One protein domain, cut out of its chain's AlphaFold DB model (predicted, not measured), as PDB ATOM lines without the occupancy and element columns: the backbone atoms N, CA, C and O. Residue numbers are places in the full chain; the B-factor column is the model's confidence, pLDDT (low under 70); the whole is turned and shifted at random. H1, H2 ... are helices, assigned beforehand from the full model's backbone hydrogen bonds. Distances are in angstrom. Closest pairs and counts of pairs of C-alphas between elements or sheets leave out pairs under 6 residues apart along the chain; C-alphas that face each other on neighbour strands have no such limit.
ATOM      1  N   GLU A 580     162.750 148.706 119.735       52.44
ATOM      2  CA  GLU A 580     163.079 149.602 118.615       52.44
ATOM      3  C   GLU A 580     162.473 151.012 118.772       52.44
ATOM      4  O   GLU A 580     163.118 152.015 118.460       52.44
ATOM      5  N   SER A 581     161.261 151.125 119.336       66.62
ATOM      6  CA  SER A 581     160.587 152.423 119.508       66.62
ATOM      7  C   SER A 581     161.036 153.192 120.757       66.62
ATOM      8  O   SER A 581     161.210 154.412 120.694       66.62
ATOM      9  N   LEU A 582     161.263 152.514 121.889       75.25
ATOM     10  CA  LEU A 582     161.562 153.182 123.159       75.25
ATOM     11  C   LEU A 582     162.944 153.826 123.131       75.25
ATOM     12  O   LEU A 582     163.095 154.934 123.635       75.25
ATOM     13  N   ARG A 583     163.940 153.184 122.511       78.50
ATOM     14  CA  ARG A 583     165.280 153.769 122.386       78.50
ATOM     15  C   ARG A 583     165.247 155.076 121.597       78.50
ATOM     16  O   ARG A 583     165.779 156.076 122.074       78.50
ATOM     17  N   ALA A 584     164.597 155.077 120.432       79.31
ATOM     18  CA  ALA A 584     164.453 156.271 119.603       79.31
ATOM     19  C   ALA A 584     163.704 157.394 120.344       79.31
ATOM     20  O   ALA A 584     164.153 158.538 120.336       79.31
ATOM     21  N   ARG A 585     162.612 157.064 121.049       81.88
ATOM     22  CA  ARG A 585     161.813 158.022 121.834       81.88
ATOM     23  C   ARG A 585     162.558 158.568 123.056       81.88
ATOM     24  O   ARG A 585     162.514 159.770 123.294       81.88
ATOM     25  N   THR A 586     163.268 157.729 123.813       86.75
ATOM     26  CA  THR A 586     164.087 158.171 124.956       86.75
ATOM     27  C   THR A 586     165.252 159.044 124.489       86.75
ATOM     28  O   THR A 586     165.507 160.078 125.100       86.75
ATOM     29  N   LEU A 587     165.923 158.693 123.386       84.94
ATOM     30  CA  LEU A 587     166.973 159.538 122.815       84.94
ATOM     31  C   LEU A 587     166.414 160.878 122.316       84.94
ATOM     32  O   LEU A 587     167.038 161.908 122.557       84.94
ATOM     33  N   ALA A 588     165.242 160.880 121.671       86.50
ATOM     34  CA  ALA A 588     164.566 162.105 121.247       86.50
ATOM     35  C   ALA A 588     164.243 163.011 122.447       86.50
ATOM     36  O   ALA A 588     164.684 164.155 122.455       86.50
ATOM     37  N   LEU A 589     163.590 162.475 123.487       88.19
ATOM     38  CA  LEU A 589     163.247 163.190 124.726       88.19
ATOM     39  C   LEU A 589     164.478 163.810 125.411       88.19
ATOM     40  O   LEU A 589     164.437 164.959 125.843       88.19
ATOM     41  N   LEU A 590     165.584 163.064 125.496       90.19
ATOM     42  CA  LEU A 590     166.842 163.540 126.089       90.19
ATOM     43  C   LEU A 590     167.627 164.502 125.178       90.19
ATOM     44  O   LEU A 590     168.580 165.130 125.638       90.19
ATOM     45  N   SER A 591     167.241 164.618 123.905       87.38
ATOM     46  CA  SER A 591     167.819 165.555 122.930       87.38
ATOM     47  C   SER A 591     166.992 166.835 122.763       87.38
ATOM     48  O   SER A 591     167.390 167.714 121.993       87.38
ATOM     49  N   GLU A 592     165.849 166.960 123.444       88.31
ATOM     50  CA  GLU A 592     165.040 168.180 123.417       88.31
ATOM     51  C   GLU A 592     165.796 169.357 124.071       88.31
ATOM     52  O   GLU A 592     166.484 169.162 125.075       88.31
ATOM     53  N   PRO A 593     165.672 170.600 123.562       83.31
ATOM     54  CA  PRO A 593     166.373 171.757 124.132       83.31
ATOM     55  C   PRO A 593     166.017 172.080 125.592       83.31
ATOM     56  O   PRO A 593     166.774 172.787 126.255       83.31
ATOM     57  N   ASP A 594     164.872 171.604 126.086       86.44
ATOM     58  CA  ASP A 594     164.401 171.758 127.466       86.44
ATOM     59  C   ASP A 594     164.639 170.511 128.342       86.44
ATOM     60  O   ASP A 594     164.206 170.494 129.499       86.44
ATOM     61  N   ALA A 595     165.348 169.492 127.831       90.50
ATOM     62  CA  ALA A 595     165.642 168.256 128.553       90.50
ATOM     63  C   ALA A 595     166.338 168.534 129.894       90.50
ATOM     64  O   ALA A 595     167.445 169.078 129.957       90.50
ATOM     65  N   ARG A 596     165.687 168.156 130.993       92.88
ATOM     66  CA  ARG A 596     166.045 168.588 132.352       92.88
ATOM     67  C   ARG A 596     167.279 167.863 132.864       92.88
ATOM     68  O   ARG A 596     168.137 168.488 133.483       92.88
ATOM     69  N   LEU A 597     167.407 166.575 132.558       90.88
ATOM     70  CA  LEU A 597     168.512 165.714 132.970       90.88
ATOM     71  C   LEU A 597     169.879 166.241 132.502       90.88
ATOM     72  O   LEU A 597     170.877 166.007 133.180       90.88
ATOM     73  N   THR A 598     169.924 167.033 131.423       86.69
ATOM     74  CA  THR A 598     171.153 167.681 130.915       86.69
ATOM     75  C   THR A 598     171.794 168.681 131.891       86.69
ATOM     76  O   THR A 598     172.962 169.052 131.741       86.69
ATOM     77  N   GLN A 599     171.045 169.114 132.911       89.25
ATOM     78  CA  GLN A 599     171.535 169.977 133.987       89.25
ATOM     79  C   GLN A 599     172.356 169.203 135.035       89.25
ATOM     80  O   GLN A 599     173.120 169.822 135.774       89.25
ATOM     81  N   TRP A 600     172.232 167.869 135.069       89.62
ATOM     82  CA  TRP A 600     172.924 166.969 136.002       89.62
ATOM     83  C   TRP A 600     173.887 165.998 135.306       89.62
ATOM     84  O   TRP A 600     174.963 165.733 135.832       89.62
ATOM     85  N   LEU A 601     173.533 165.503 134.117       89.38
ATOM     86  CA  LEU A 601     174.389 164.666 133.272       89.38
ATOM     87  C   LEU A 601     174.821 165.469 132.033       89.38
ATOM     88  O   LEU A 601     173.957 166.037 131.363       89.38
ATOM     89  N   PRO A 602     176.116 165.535 131.674       84.50
ATOM     90  CA  PRO A 602     176.542 166.259 130.479       84.50
ATOM     91  C   PRO A 602     175.890 165.690 129.197       84.50
ATOM     92  O   PRO A 602     175.907 164.471 129.011       84.50
ATOM     93  N   PRO A 603     175.345 166.515 128.279       83.25
ATOM     94  CA  PRO A 603     174.759 166.037 127.018       83.25
ATOM     95  C   PRO A 603     175.697 165.143 126.195       83.25
ATOM     96  O   PRO A 603     175.269 164.167 125.582       83.25
ATOM     97  N   GLU A 604     176.990 165.462 126.205       84.69
ATOM     98  CA  GLU A 604     178.061 164.686 125.589       84.69
ATOM     99  C   GLU A 604     178.275 163.323 126.265       84.69
ATOM    100  O   GLU A 604     178.525 162.340 125.572       84.69
ATOM    101  N   ALA A 605     178.099 163.231 127.586       86.00
ATOM    102  CA  ALA A 605     178.187 161.984 128.343       86.00
ATOM    103  C   ALA A 605     176.976 161.081 128.073       86.00
ATOM    104  O   ALA A 605     177.139 159.890 127.811       86.00
ATOM    105  N   VAL A 606     175.766 161.657 128.033       85.88
ATOM    106  CA  VAL A 606     174.541 160.944 127.634       85.88
ATOM    107  C   VAL A 606     174.677 160.416 126.204       85.88
ATOM    108  O   VAL A 606     174.459 159.229 125.966       85.88
ATOM    109  N   ARG A 607     175.108 161.252 125.250       83.06
ATOM    110  CA  ARG A 607     175.336 160.816 123.864       83.06
ATOM    111  C   ARG A 607     176.403 159.724 123.777       83.06
ATOM    112  O   ARG A 607     176.153 158.691 123.165       83.06
ATOM    113  N   SER A 608     177.542 159.909 124.443       83.00
ATOM    114  CA  SER A 608     178.619 158.918 124.476       83.00
ATOM    115  C   SER A 608     178.181 157.602 125.124       83.00
ATOM    116  O   SER A 608     178.680 156.554 124.728       83.00
ATOM    117  N   PHE A 609     177.259 157.612 126.091       86.69
ATOM    118  CA  PHE A 609     176.634 156.390 126.600       86.69
ATOM    119  C   PHE A 609     175.815 155.698 125.501       86.69
ATOM    120  O   PHE A 609     176.027 154.514 125.247       86.69
ATOM    121  N   PHE A 610     174.957 156.431 124.783       84.00
ATOM    122  CA  PHE A 610     174.162 155.869 123.684       84.00
ATOM    123  C   PHE A 610     174.997 155.338 122.503       84.00
ATOM    124  O   PHE A 610     174.585 154.362 121.873       84.00
ATOM    125  N   GLU A 611     176.150 155.953 122.225       81.75
ATOM    126  CA  GLU A 611     177.114 155.539 121.196       81.75
ATOM    127  C   GLU A 611     177.963 154.334 121.659       81.75
ATOM    128  O   GLU A 611     178.006 153.306 120.987       81.75
ATOM    129  N   GLN A 612     178.594 154.391 122.841       76.75
ATOM    130  CA  GLN A 612     179.458 153.307 123.351       76.75
ATOM    131  C   GLN A 612     178.702 152.040 123.783       76.75
ATOM    132  O   GLN A 612     179.323 151.002 124.031       76.75
ATOM    133  N   ARG A 613     177.377 152.117 123.929       73.69
ATOM    134  CA  ARG A 613     176.507 150.991 124.292       73.69
ATOM    135  C   ARG A 613     175.590 150.564 123.154       73.69
ATOM    136  O   ARG A 613     174.610 149.879 123.415       73.69
ATOM    137  N   GLU A 614     175.881 150.929 121.905       59.31
ATOM    138  CA  GLU A 614     174.918 150.842 120.801       59.31
ATOM    139  C   GLU A 614     174.196 149.485 120.639       59.31
ATOM    140  O   GLU A 614     173.036 149.480 120.230       59.31
ATOM    141  N   GLN A 615     174.816 148.358 120.999       52.00
ATOM    142  CA  GLN A 615     174.207 147.016 120.934       52.00
ATOM    143  C   GLN A 615     173.913 146.386 122.316       52.00
ATOM    144  O   GLN A 615     173.502 145.234 122.387       52.00
ATOM    145  N   ALA A 616     174.113 147.130 123.411       66.44
ATOM    146  CA  ALA A 616     174.128 146.619 124.787       66.44
ATOM    147  C   ALA A 616     173.258 147.396 125.804       66.44
ATOM    148  O   ALA A 616     173.189 146.981 126.961       66.44
ATOM    149  N   ILE A 617     172.597 148.504 125.428       77.81
ATOM    150  CA  ILE A 617     171.695 149.228 126.351       77.81
ATOM    151  C   ILE A 617     170.485 148.352 126.682       77.81
ATOM    152  O   ILE A 617     169.717 147.985 125.792       77.81
ATOM    153  N   SER A 618     170.266 148.076 127.966       83.94
ATOM    154  CA  SER A 618     169.077 147.342 128.403       83.94
ATOM    155  C   SER A 618     167.827 148.224 128.398       83.94
ATOM    156  O   SER A 618     167.874 149.434 128.632       83.94
ATOM    157  N   VAL A 619     166.657 147.611 128.219       80.19
ATOM    158  CA  VAL A 619     165.393 148.359 128.258       80.19
ATOM    159  C   VAL A 619     165.128 148.990 129.639       80.19
ATOM    160  O   VAL A 619     164.518 150.055 129.725       80.19
ATOM    161  N   TYR A 620     165.665 148.406 130.714       85.75
ATOM    162  CA  TYR A 620     165.606 148.977 132.064       85.75
ATOM    163  C   TYR A 620     166.428 150.268 132.198       85.75
ATOM    164  O   TYR A 620     165.974 151.206 132.849       85.75
ATOM    165  N   GLN A 621     167.578 150.374 131.521       90.62
ATOM    166  CA  GLN A 621     168.357 151.619 131.453       90.62
ATOM    167  C   GLN A 621     167.576 152.732 130.743       90.62
ATOM    168  O   GLN A 621     167.485 153.851 131.253       90.62
ATOM    169  N   LEU A 622     166.950 152.415 129.600       87.75
ATOM    170  CA  LEU A 622     166.095 153.356 128.861       87.75
ATOM    171  C   LEU A 622     164.907 153.834 129.705       87.75
ATOM    172  O   LEU A 622     164.575 155.019 129.682       87.75
ATOM    173  N   TRP A 623     164.278 152.920 130.446       87.88
ATOM    174  CA  TRP A 623     163.150 153.221 131.323       87.88
ATOM    175  C   TRP A 623     163.560 154.110 132.504       87.88
ATOM    176  O   TRP A 623     162.922 155.138 132.725       87.88
ATOM    177  N   SER A 624     164.649 153.787 133.211       92.19
ATOM    178  CA  SER A 624     165.147 154.598 134.333       92.19
ATOM    179  C   SER A 624     165.497 156.031 133.906       92.19
ATOM    180  O   SER A 624     165.078 156.985 134.560       92.19
ATOM    181  N   LEU A 625     166.198 156.221 132.778       93.06
ATOM    182  CA  LEU A 625     166.497 157.568 132.261       93.06
ATOM    183  C   LEU A 625     165.220 158.359 131.949       93.06
ATOM    184  O   LEU A 625     165.131 159.548 132.253       93.06
ATOM    185  N   ARG A 626     164.218 157.694 131.368       90.88
ATOM    186  CA  ARG A 626     162.958 158.316 130.954       90.88
ATOM    187  C   ARG A 626     162.055 158.664 132.143       90.88
ATOM    188  O   ARG A 626     161.460 159.739 132.147       90.88
ATOM    189  N   ILE A 627     161.986 157.814 133.171       93.31
ATOM    190  CA  ILE A 627     161.300 158.134 134.436       93.31
ATOM    191  C   ILE A 627     161.967 159.327 135.126       93.31
ATOM    192  O   ILE A 627     161.265 160.246 135.542       93.31
ATOM    193  N   LEU A 628     163.303 159.345 135.214       96.06
ATOM    194  CA  LEU A 628     164.038 160.449 135.829       96.06
ATOM    195  C   LEU A 628     163.801 161.777 135.096       96.06
ATOM    196  O   LEU A 628     163.473 162.772 135.737       96.06
ATOM    197  N   GLU A 629     163.902 161.790 133.765       95.19
ATOM    198  CA  GLU A 629     163.660 162.986 132.950       95.19
ATOM    199  C   GLU A 629     162.232 163.527 133.120       95.19
ATOM    200  O   GLU A 629     162.046 164.715 133.393       95.19
ATOM    201  N   HIS A 630     161.210 162.666 133.035       94.00
ATOM    202  CA  HIS A 630     159.830 163.101 133.258       94.00
ATOM    203  C   HIS A 630     159.603 163.598 134.692       94.00
ATOM    204  O   HIS A 630     158.929 164.611 134.875       94.00
ATOM    205  N   TRP A 631     160.200 162.950 135.699       95.75
ATOM    206  CA  TRP A 631     160.095 163.383 137.093       95.75
ATOM    207  C   TRP A 631     160.712 164.776 137.296       95.75
ATOM    208  O   TRP A 631     160.100 165.635 137.933       95.75
ATOM    209  N   LEU A 632     161.878 165.038 136.692       95.25
ATOM    210  CA  LEU A 632     162.561 166.339 136.722       95.25
ATOM    211  C   LEU A 632     161.803 167.447 135.966       95.25
ATOM    212  O   LEU A 632     162.055 168.633 136.222       95.25
ATOM    213  N   ARG A 633     160.891 167.092 135.045       93.31
ATOM    214  CA  ARG A 633     159.940 168.017 134.395       93.31
ATOM    215  C   ARG A 633     158.675 168.258 135.224       93.31
ATOM    216  O   ARG A 633     158.175 169.379 135.225       93.31
ATOM    217  N   SER A 634     158.150 167.242 135.913       92.94
ATOM    218  CA  SER A 634     156.880 167.338 136.652       92.94
ATOM    219  C   SER A 634     157.011 167.875 138.081       92.94
ATOM    220  O   SER A 634     156.014 168.321 138.650       92.94
ATOM    221  N   HIS A 635     158.210 167.839 138.671       93.81
ATOM    222  CA  HIS A 635     158.454 168.240 140.059       93.81
ATOM    223  C   HIS A 635     159.328 169.500 140.189       93.81
ATOM    224  O   HIS A 635     160.133 169.796 139.301       93.81
TER     225      HIS A 635
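AT A GLANCE: This is residues 580 to 635 of the 1243 residues of a protein of Azospirillum brasilense (UniProt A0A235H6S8). H1 and H4 pack side by side, running the same way, with short H2 packed on one end of H4; H3 runs back beside them, across a gap from H4, as the third corner of a triangle. The 56 printed residues include four named helices, H1 to H4 in order, and no named strand: all helix. The whole is compact, radius of gyration of the C-alphas 10.7 A, spanning 32 by 20 by 15 A.

HOW THE PARTS SIT: H1, residues 580 to 590, touches H4, residues 619 to 634; their closest C-alphas, Thr 586 and Arg 626, are 6.1 A apart. Their shallow tilt is 34.7 degrees, only just short of steep. H2, residues 596 to 599, touches H4 at residues 628 to 633 alone; the closest C-alphas, Leu 597 and Glu 629, are 5.6 A apart. H3, residues 603 to 612, is near H1, with 7 pairs of C-alphas within 10 A, but apart from H4. Every O i to N i+4 pair is within hydrogen-bond range in H3 and H4, and 6 of 7 in H1; H2 is too short for one.

IN THESE COORDINATES: H1 begins at C-alpha 580 (163.079, 149.602, 118.615) and measures 16.3 A, H3 14.1 A. H4, 22.4 A, ends at C-alpha 634 (156.880, 167.338, 136.652).

THE WHOLE: The printed part has no cut and no long link. Residues 611 to 616 stand free; pLDDT is under 70 at 580 to 581 and 614 to 616.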